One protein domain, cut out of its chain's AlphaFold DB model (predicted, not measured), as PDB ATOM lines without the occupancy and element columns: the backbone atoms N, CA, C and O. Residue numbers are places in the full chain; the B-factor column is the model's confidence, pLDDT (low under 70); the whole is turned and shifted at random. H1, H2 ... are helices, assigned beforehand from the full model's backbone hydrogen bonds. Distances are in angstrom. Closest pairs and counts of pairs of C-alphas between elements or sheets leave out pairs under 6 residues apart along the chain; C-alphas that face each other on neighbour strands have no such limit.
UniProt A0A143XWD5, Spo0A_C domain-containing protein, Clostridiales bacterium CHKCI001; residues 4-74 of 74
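This is residues 4 to 74 of the 74 residues of the protein "Spo0A_C domain-containing protein" of Clostridiales bacterium CHKCI001 (UniProt A0A143XWD5). One helix, H2, forms the base of the model: H1 crosses its first end, the short H3 folds back at its last end, and H4 rises from its side like an arm whose far part, residues 67 to 74, sticks out free. Residues 48 to 58 make a loop that leads from H3 back to H2, where H4 begins. The printed part has 71 residues with four named helices, in the order H1, H2, H3, H4, and no named strand; its class is all helix. It is only just compact, close to loose, with a radius of gyration of the C-alphas of 13.2 A, and it spans 36 by 29 by 21 A.

Find C-alpha 4 at (227.907, 416.164, 272.659); from there H1, residues 4 to 17, runs 20.1 A from first to last C-alpha. H2 comes next, residues 21 to 36, 22.4 A long; look for its first C-alpha, that of Pro 21, at (233.928, 411.728, 282.606). H3 is the short helix of residues 41 to 47, 9.9 A long. H4 takes residues 59 to 72, 20.1 A, and ends with C-alpha 72 at (220.059, 436.629, 282.807).

Begin with H2, the hub, which touches the three other helices; the packing is mostly crossed, with none of these three pairs at a shallow tilt. With residues 21 to 25 alone it touches H1, about perpendicular at 86 degrees; the closest C-alphas are those of Ser 11 and Pro 21, 4.7 A apart. At residues 35 to 36 alone it touches H3, where the C-alphas of Phe 36 and Trp 47 come closest, at 6.4 A. H2 and H3 form a helical hairpin, running opposite ways at a steep tilt of 40 degrees. Between these places, residues 25 to 32 of H2 touch H4 at its residue 59 alone; the closest C-alphas, those of Gln 29 and Ala 59, are 5.4 A apart. The lines of H2 and H4 are only just about perpendicular, at 72 degrees. H1 and H4 are close but not clearly touching, the C-alphas of Phe 6 and Lys 60 being closest at 7.3 A. H3 is apart from both H1 and H4. In H1, H2 and H4 every O i to N i+4 pair is within hydrogen-bond range; in H3, 2 of 3 are.

The two C-alphas farthest apart are those of Lys 15 and Ile 41, at 36.0 A. Without residues 67 to 74, the body spans 36 by 20 by 18 A. The printed part has no cut. The links from H1 to H2 and from H2 to H3 are tight, while that from H3 to H4, with 11 residues, is long. The mean pLDDT of the printed part is 89.8; look for low confidence at residue 74, the chain's last, the one printed residue under 70.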
ATOM      1  N   LYS A   4     226.479 416.171 273.026       86.69
ATOM      2  CA  LYS A   4     227.907 416.164 272.659       86.69
ATOM      3  C   LYS A   4     228.725 417.211 273.429       86.69
ATOM      4  O   LYS A   4     229.868 416.943 273.779       86.69
ATOM      5  N   GLU A   5     228.147 418.380 273.695       87.56
ATOM      6  CA  GLU A   5     228.808 419.458 274.445       87.56
ATOM      7  C   GLU A   5     228.947 419.083 275.917       87.56
ATOM      8  O   GLU A   5     230.030 419.221 276.475       87.56
ATOM      9  N   PHE A   6     227.888 418.513 276.500       88.50
ATOM     10  CA  PHE A   6     227.902 418.013 277.874       88.50
ATOM     11  C   PHE A   6     229.024 416.989 278.084       88.50
ATOM     12  O   PHE A   6     229.897 417.194 278.923       88.50
ATOM     13  N   LYS A   7     229.091 415.953 277.234       89.38
ATOM     14  CA  LYS A   7     230.167 414.948 277.290       89.38
ATOM     15  C   LYS A   7     231.563 415.557 277.144       89.38
ATOM     16  O   LYS A   7     232.499 415.111 277.801       89.38
ATOM     17  N   LYS A   8     231.717 416.580 276.296       92.19
ATOM     18  CA  LYS A   8     233.000 417.278 276.133       92.19
ATOM     19  C   LYS A   8     233.406 417.990 277.424       92.19
ATOM     20  O   LYS A   8     234.570 417.911 277.797       92.19
ATOM     21  N   ILE A   9     232.470 418.650 278.106       91.38
ATOM     22  CA  ILE A   9     232.723 419.327 279.385       91.38
ATOM     23  C   ILE A   9     233.091 418.311 280.464       91.38
ATOM     24  O   ILE A   9     234.138 418.470 281.083       91.38
ATOM     25  N   MET A  10     232.315 417.232 280.613       92.88
ATOM     26  CA  MET A  10     232.631 416.160 281.567       92.88
ATOM     27  C   MET A  10     234.028 415.579 281.312       92.88
ATOM     28  O   MET A  10     234.804 415.396 282.241       92.88
ATOM     29  N   SER A  11     234.402 415.367 280.044       93.81
ATOM     30  CA  SER A  11     235.741 414.881 279.688       93.81
ATOM     31  C   SER A  11     236.849 415.895 279.985       93.81
ATOM     32  O   SER A  11     237.927 415.495 280.415       93.81
ATOM     33  N   MET A  12     236.613 417.194 279.778       94.62
ATOM     34  CA  MET A  12     237.593 418.234 280.120       94.62
ATOM     35  C   MET A  12     237.820 418.324 281.630       94.62
ATOM     36  O   MET A  12     238.969 418.400 282.054       94.62
ATOM     37  N   ILE A  13     236.748 418.271 282.426       93.25
ATOM     38  CA  ILE A  13     236.836 418.254 283.892       93.25
ATOM     39  C   ILE A  13     237.547 416.977 284.347       93.25
ATOM     40  O   ILE A  13     238.516 417.057 285.091       93.25
ATOM     41  N   GLY A  14     237.153 415.816 283.819       94.50
ATOM     42  CA  GLY A  14     237.763 414.537 284.179       94.50
ATOM     43  C   GLY A  14     239.265 414.509 283.898       94.50
ATOM     44  O   GLY A  14     240.052 414.140 284.761       94.50
ATOM     45  N   LYS A  15     239.698 415.018 282.738       95.38
ATOM     46  CA  LYS A  15     241.129 415.153 282.417       95.38
ATOM     47  C   LYS A  15     241.883 416.074 283.373       95.38
ATOM     48  O   LYS A  15     243.053 415.821 283.634       95.38
ATOM     49  N   LYS A  16     241.245 417.147 283.843       95.12
ATOM     50  CA  LYS A  16     241.857 418.109 284.765       95.12
ATOM     51  C   LYS A  16     242.027 417.518 286.166       95.12
ATOM     52  O   LYS A  16     243.072 417.704 286.771       95.12
ATOM     53  N   GLU A  17     241.015 416.798 286.639       92.06
ATOM     54  CA  GLU A  17     240.969 416.221 287.989       92.06
ATOM     55  C   GLU A  17     241.554 414.794 288.054       92.06
ATOM     56  O   GLU A  17     241.685 414.220 289.129       92.06
ATOM     57  N   GLY A  18     241.915 414.198 286.912       94.69
ATOM     58  CA  GLY A  18     242.468 412.841 286.838       94.69
ATOM     59  C   GLY A  18     241.433 411.718 286.994       94.69
ATOM     60  O   GLY A  18     241.804 410.597 287.330       94.69
ATOM     61  N   ILE A  19     240.151 411.997 286.739       94.56
ATOM     62  CA  ILE A  19     239.031 411.045 286.865       94.56
ATOM     63  C   ILE A  19     238.297 410.839 285.531       94.56
ATOM     64  O   ILE A  19     238.468 411.599 284.573       94.56
ATOM     65  N   SER A  20     237.464 409.800 285.437       94.00
ATOM     66  CA  SER A  20     236.690 409.540 284.217       94.00
ATOM     67  C   SER A  20     235.531 410.544 284.054       94.00
ATOM     68  O   SER A  20     235.000 411.041 285.048       94.00
ATOM     69  N   PRO A  21     235.088 410.858 282.820       91.88
ATOM     70  CA  PRO A  21     233.928 411.728 282.606       91.88
ATOM     71  C   PRO A  21     232.646 411.194 283.262       91.88
ATOM     72  O   PRO A  21     231.814 411.983 283.700       91.88
ATOM     73  N   GLU A  22     232.491 409.875 283.358       92.56
ATOM     74  CA  GLU A  22     231.382 409.228 284.064       92.56
ATOM     75  C   GLU A  22     231.471 409.451 285.578       92.56
ATOM     76  O   GLU A  22     230.451 409.681 286.223       92.56
ATOM     77  N   GLN A  23     232.681 409.425 286.150       93.94
ATOM     78  CA  GLN A  23     232.885 409.779 287.555       93.94
ATOM     79  C   GLN A  23     232.547 411.247 287.803       93.94
ATOM     80  O   GLN A  23     231.838 411.532 288.756       93.94
ATOM     81  N   VAL A  24     232.962 412.166 286.924       94.94
ATOM     82  CA  VAL A  24     232.584 413.586 287.036       94.94
ATOM     83  C   VAL A  24     231.065 413.743 287.081       94.94
ATOM     84  O   VAL A  24     230.542 414.430 287.953       94.94
ATOM     85  N   GLU A  25     230.347 413.103 286.156       93.06
ATOM     86  CA  GLU A  25     228.884 413.171 286.111       93.06
ATOM     87  C   GLU A  25     228.252 412.611 287.393       93.06
ATOM     88  O   GLU A  25     227.337 413.225 287.945       93.06
ATOM     89  N   ARG A  26     228.780 411.495 287.910       94.19
ATOM     90  CA  ARG A  26     228.327 410.883 289.164       94.19
ATOM     91  C   ARG A  26     228.563 411.781 290.377       94.19
ATOM     92  O   ARG A  26     227.661 411.916 291.198       94.19
ATOM     93  N   GLU A  27     229.734 412.398 290.489       94.56
ATOM     94  CA  GLU A  27     230.059 413.311 291.591       94.56
ATOM     95  C   GLU A  27     229.167 414.561 291.557       94.56
ATOM     96  O   GLU A  27     228.653 414.993 292.588       94.56
ATOM     97  N   ILE A  28     228.905 415.106 290.363       92.75
ATOM     98  CA  ILE A  28     227.969 416.226 290.197       92.75
ATOM     99  C   ILE A  28     226.560 415.811 290.627       92.75
ATOM    100  O   ILE A  28     225.912 416.556 291.361       92.75
ATOM    101  N   GLN A  29     226.087 414.634 290.207       92.88
ATOM    102  CA  GLN A  29     224.775 414.139 290.625       92.88
ATOM    103  C   GLN A  29     224.709 413.956 292.145       92.88
ATOM    104  O   GLN A  29     223.742 414.383 292.762       92.88
ATOM    105  N   HIS A  30     225.760 413.428 292.770       93.56
ATOM    106  CA  HIS A  30     225.813 413.268 294.222       93.56
ATOM    107  C   HIS A  30     225.756 414.608 294.973       93.56
ATOM    108  O   HIS A  30     225.063 414.728 295.988       93.56
ATOM    109  N   ALA A  31     226.438 415.637 294.463       92.56
ATOM    110  CA  ALA A  31     226.363 416.989 295.013       92.56
ATOM    111  C   ALA A  31     224.956 417.594 294.864       92.56
ATOM    112  O   ALA A  31     224.460 418.242 295.788       92.56
ATOM    113  N   ILE A  32     224.296 417.350 293.728       92.31
ATOM    114  CA  ILE A  32     222.906 417.755 293.488       92.31
ATOM    115  C   ILE A  32     221.971 417.047 294.463       92.31
ATOM    116  O   ILE A  32     221.205 417.720 295.140       92.31
ATOM    117  N   ASP A  33     222.065 415.727 294.590       91.25
ATOM    118  CA  ASP A  33     221.209 414.937 295.476       91.25
ATOM    119  C   ASP A  33     221.391 415.362 296.942       91.25
ATOM    120  O   ASP A  33     220.420 415.459 297.692       91.25
ATOM    121  N   SER A  34     222.625 415.677 297.345       91.00
ATOM    122  CA  SER A  34     222.931 416.192 298.687       91.00
ATOM    123  C   SER A  34     222.334 417.582 298.919       91.00
ATOM    124  O   SER A  34     221.812 417.865 299.996       91.00
ATOM    125  N   GLY A  35     222.387 418.457 297.910       89.88
ATOM    126  CA  GLY A  35     221.769 419.780 297.969       89.88
ATOM    127  C   GLY A  35     220.241 419.725 297.953       89.88
ATOM    128  O   GLY A  35     219.601 420.471 298.687       89.88
ATOM    129  N   PHE A  36     219.666 418.838 297.143       88.31
ATOM    130  CA  PHE A  36     218.227 418.679 296.960       88.31
ATOM    131  C   PHE A  36     217.551 418.072 298.194       88.31
ATOM    132  O   PHE A  36     216.480 418.520 298.594       88.31
ATOM    133  N   ASN A  37     218.203 417.105 298.846       88.62
ATOM    134  CA  ASN A  37     217.715 416.487 300.083       88.62
ATOM    135  C   ASN A  37     218.049 417.299 301.348       88.62
ATOM    136  O   ASN A  37     217.847 416.821 302.468       88.62
ATOM    137  N   ASN A  38     218.574 418.517 301.198       90.06
ATOM    138  CA  ASN A  38     218.904 419.368 302.330       90.06
ATOM    139  C   ASN A  38     217.626 419.852 303.040       90.06
ATOM    140  O   ASN A  38     216.639 420.230 302.409       90.06
ATOM    141  N   SER A  39     217.644 419.833 304.373       88.94
ATOM    142  CA  SER A  39     216.505 420.215 305.216       88.94
ATOM    143  C   SER A  39     216.322 421.730 305.356       88.94
ATOM    144  O   SER A  39     215.290 422.166 305.861       88.94
ATOM    145  N   ASP A  40     217.304 422.533 304.938       93.00
ATOM    146  CA  ASP A  40     217.216 423.993 304.985       93.00
ATOM    147  C   ASP A  40     216.207 424.518 303.953       93.00
ATOM    148  O   ASP A  40     216.342 424.305 302.743       93.00
ATOM    149  N   ILE A  41     215.204 425.245 304.445       87.06
ATOM    150  CA  ILE A  41     214.124 425.834 303.645       87.06
ATOM    151  C   ILE A  41     214.698 426.761 302.567       87.06
ATOM    152  O   ILE A  41     214.279 426.706 301.416       87.06
ATOM    153  N   SER A  42     215.727 427.543 302.899       89.06
ATOM    154  CA  SER A  42     216.342 428.497 301.970       89.06
ATOM    155  C   SER A  42     217.004 427.792 300.783       89.06
ATOM    156  O   SER A  42     217.045 428.316 299.668       89.06
ATOM    157  N   ILE A  43     217.547 426.595 301.021       86.31
ATOM    158  CA  ILE A  43     218.168 425.763 299.990       86.31
ATOM    159  C   ILE A  43     217.077 425.110 299.143       86.31
ATOM    160  O   ILE A  43     217.146 425.155 297.914       86.31
ATOM    161  N   ARG A  44     216.036 424.573 299.784       87.06
ATOM    162  CA  ARG A  44     214.902 423.930 299.115       87.06
ATOM    163  C   ARG A  44     214.160 424.881 298.175       87.06
ATOM    164  O   ARG A  44     213.955 424.524 297.017       87.06
ATOM    165  N   ASP A  45     213.888 426.110 298.607       89.62
ATOM    166  CA  ASP A  45     213.253 427.156 297.789       89.62
ATOM    167  C   ASP A  45     214.028 427.450 296.495       89.62
ATOM    168  O   ASP A  45     213.459 427.843 295.473       89.62
ATOM    169  N   ASN A  46     215.355 427.297 296.515       89.00
ATOM    170  CA  ASN A  46     216.172 427.468 295.316       89.00
ATOM    171  C   ASN A  46     216.070 426.264 294.379       89.00
ATOM    172  O   ASN A  46     216.015 426.455 293.162       89.00
ATOM    173  N   TRP A  47     215.994 425.050 294.923       89.12
ATOM    174  CA  TRP A  47     215.804 423.831 294.136       89.12
ATOM    175  C   TRP A  47     214.415 423.737 293.504       89.12
ATOM    176  O   TRP A  47     214.314 423.289 292.364       89.12
ATOM    177  N   GLU A  48     213.369 424.246 294.158       87.06
ATOM    178  CA  GLU A  48     212.012 424.302 293.587       87.06
ATOM    179  C   GLU A  48     211.925 425.159 292.312       87.06
ATOM    180  O   GLU A  48     211.054 424.955 291.468       87.06
ATOM    181  N   LYS A  49     212.853 426.106 292.125       88.69
ATOM    182  CA  LYS A  49     212.918 426.956 290.922       88.69
ATOM    183  C   LYS A  49     213.607 426.272 289.743       88.69
ATOM    184  O   LYS A  49     213.584 426.827 288.638       88.69
ATOM    185  N   VAL A  50     214.273 425.139 289.961       89.50
ATOM    186  CA  VAL A  50     214.981 424.405 288.913       89.50
ATOM    187  C   VAL A  50     213.967 423.521 288.185       89.50
ATOM    188  O   VAL A  50     213.381 422.639 288.801       89.50
ATOM    189  N   PRO A  51     213.741 423.709 286.876       87.50
ATOM    190  CA  PRO A  51     212.872 422.821 286.122       87.50
ATOM    191  C   PRO A  51     213.609 421.511 285.822       87.50
ATOM    192  O   PRO A  51     214.642 421.521 285.150       87.50
ATOM    193  N   TYR A  52     213.053 420.386 286.267       90.31
ATOM    194  CA  TYR A  52     213.561 419.050 285.963       90.31
ATOM    195  C   TYR A  52     212.437 418.074 285.628       90.31
ATOM    196  O   TYR A  52     211.258 418.329 285.890       90.31
ATOM    197  N   LYS A  53     212.800 416.957 284.999       83.81
ATOM    198  CA  LYS A  53     211.875 415.874 284.660       83.81
ATOM    199  C   LYS A  53     212.136 414.662 285.553       83.81
ATOM    200  O   LYS A  53     213.232 414.119 285.527       83.81
ATOM    201  N   GLY A  54     211.105 414.185 286.251       82.31
ATOM    202  CA  GLY A  54     211.176 412.986 287.093       82.31
ATOM    203  C   GLY A  54     211.204 413.308 288.585       82.31
ATOM    204  O   GLY A  54     210.620 414.303 289.007       82.31
ATOM    205  N   GLU A  55     211.850 412.448 289.373       82.62
ATOM    206  CA  GLU A  55     211.886 412.557 290.840       82.62
ATOM    207  C   GLU A  55     212.952 413.540 291.347       82.62
ATOM    208  O   GLU A  55     212.706 414.250 292.319       82.62
ATOM    209  N   SER A  56     214.104 413.631 290.675       85.50
ATOM    210  CA  SER A  56     215.199 414.536 291.037       85.50
ATOM    211  C   SER A  56     215.843 415.181 289.803       85.50
ATOM    212  O   SER A  56     215.792 414.620 288.702       85.50
ATOM    213  N   PRO A  57     216.442 416.378 289.953       91.06
ATOM    214  CA  PRO A  57     217.116 417.056 288.858       91.06
ATOM    215  C   PRO A  57     218.395 416.337 288.429       91.06
ATOM    216  O   PRO A  57     219.220 415.943 289.253       91.06
ATOM    217  N   THR A  58     218.603 416.226 287.116       92.19
ATOM    218  CA  THR A  58     219.841 415.660 286.567       92.19
ATOM    219  C   THR A  58     220.959 416.699 286.478       92.19
ATOM    220  O   THR A  58     220.708 417.888 286.254       92.19
ATOM    221  N   ALA A  59     222.218 416.249 286.526       91.00
ATOM    222  CA  ALA A  59     223.398 417.098 286.309       91.00
ATOM    223  C   ALA A  59     223.278 418.024 285.086       91.00
ATOM    224  O   ALA A  59     223.627 419.206 285.136       91.00
ATOM    225  N   LYS A  60     222.730 417.509 283.982       89.69
ATOM    226  CA  LYS A  60     222.525 418.280 282.755       89.69
ATOM    227  C   LYS A  60     221.491 419.396 282.925       89.69
ATOM    228  O   LYS A  60     221.749 420.511 282.476       89.69
ATOM    229  N   GLU A  61     220.347 419.104 283.539       91.38
ATOM    230  CA  GLU A  61     219.261 420.073 283.737       91.38
ATOM    231  C   GLU A  61     219.693 421.213 284.660       91.38
ATOM    232  O   GLU A  61     219.483 422.382 284.331       91.38
ATOM    233  N   VAL A  62     220.384 420.886 285.756       91.50
ATOM    234  CA  VAL A  62     220.907 421.883 286.700       91.50
ATOM    235  C   VAL A  62     221.920 422.793 286.015       91.50
ATOM    236  O   VAL A  62     221.803 424.015 286.091       91.50
ATOM    237  N   ILE A  63     222.884 422.228 285.280       90.00
ATOM    238  CA  ILE A  63     223.883 423.023 284.554       90.00
ATOM    239  C   ILE A  63     223.212 423.912 283.498       90.00
ATOM    240  O   ILE A  63     223.589 425.075 283.350       90.00
ATOM    241  N   GLU A  64     222.208 423.411 282.776       90.06
ATOM    242  CA  GLU A  64     221.455 424.208 281.800       90.06
ATOM    243  C   GLU A  64     220.700 425.370 282.461       90.06
ATOM    244  O   GLU A  64     220.762 426.497 281.957       90.06
ATOM    245  N   TYR A  65     220.041 425.121 283.593       91.06
ATOM    246  CA  TYR A  65     219.350 426.144 284.376       91.06
ATOM    247  C   TYR A  65     220.311 427.221 284.888       91.06
ATOM    248  O   TYR A  65     220.083 428.411 284.662       91.06
ATOM    249  N   LEU A  66     221.419 426.814 285.512       90.00
ATOM    250  CA  LEU A  66     222.434 427.730 286.032       90.00
ATOM    251  C   LEU A  66     223.063 428.562 284.909       90.00
ATOM    252  O   LEU A  66     223.182 429.778 285.041       90.00
ATOM    253  N   CYS A  67     223.386 427.950 283.765       89.44
ATOM    254  CA  CYS A  67     223.894 428.683 282.601       89.44
ATOM    255  C   CYS A  67     222.905 429.748 282.111       89.44
ATOM    256  O   CYS A  67     223.325 430.826 281.691       89.44
ATOM    257  N   LYS A  68     221.598 429.458 282.142       89.69
ATOM    258  CA  LYS A  68     220.565 430.434 281.785       89.69
ATOM    259  C   LYS A  68     220.516 431.571 282.806       89.69
ATOM    260  O   LYS A  68     220.546 432.728 282.405       89.69
ATOM    261  N   LYS A  69     220.513 431.247 284.101       89.12
ATOM    262  CA  LYS A  69     220.483 432.233 285.190       89.12
ATOM    263  C   LYS A  69     221.676 433.181 285.169       89.12
ATOM    264  O   LYS A  69     221.483 434.380 285.303       89.12
ATOM    265  N   VAL A  70     222.881 432.665 284.934       90.12
ATOM    266  CA  VAL A  70     224.092 433.492 284.816       90.12
ATOM    267  C   VAL A  70     223.984 434.466 283.642       90.12
ATOM    268  O   VAL A  70     224.371 435.617 283.776       90.12
ATOM    269  N   ARG A  71     223.414 434.040 282.507       87.75
ATOM    270  CA  ARG A  71     223.189 434.925 281.352       87.75
ATOM    271  C   ARG A  71     222.103 435.971 281.588       87.75
ATOM    272  O   ARG A  71     222.174 437.026 280.989       87.75
ATOM    273  N   GLU A  72     221.099 435.667 282.407       87.50
ATOM    274  CA  GLU A  72     220.059 436.629 282.807       87.50
ATOM    275  C   GLU A  72     220.591 437.689 283.790       87.50
ATOM    276  O   GLU A  72     219.959 438.725 283.965       87.50
ATOM    277  N   GLN A  73     221.724 437.423 284.451       75.44
ATOM    278  CA  GLN A  73     222.371 438.322 285.415       75.44
ATOM    279  C   GLN A  73     223.519 439.152 284.811       75.44
ATOM    280  O   GLN A  73     224.159 439.906 285.544       75.44
ATOM    281  N   GLN A  74     223.794 439.007 283.509       51.97
ATOM    282  CA  GLN A  74     224.762 439.810 282.751       51.97
ATOM    283  C   GLN A  74     224.049 440.793 281.831       51.97
ATOM    284  O   GLN A  74     224.599 441.901 281.655       51.97
TER     285      GLN A  74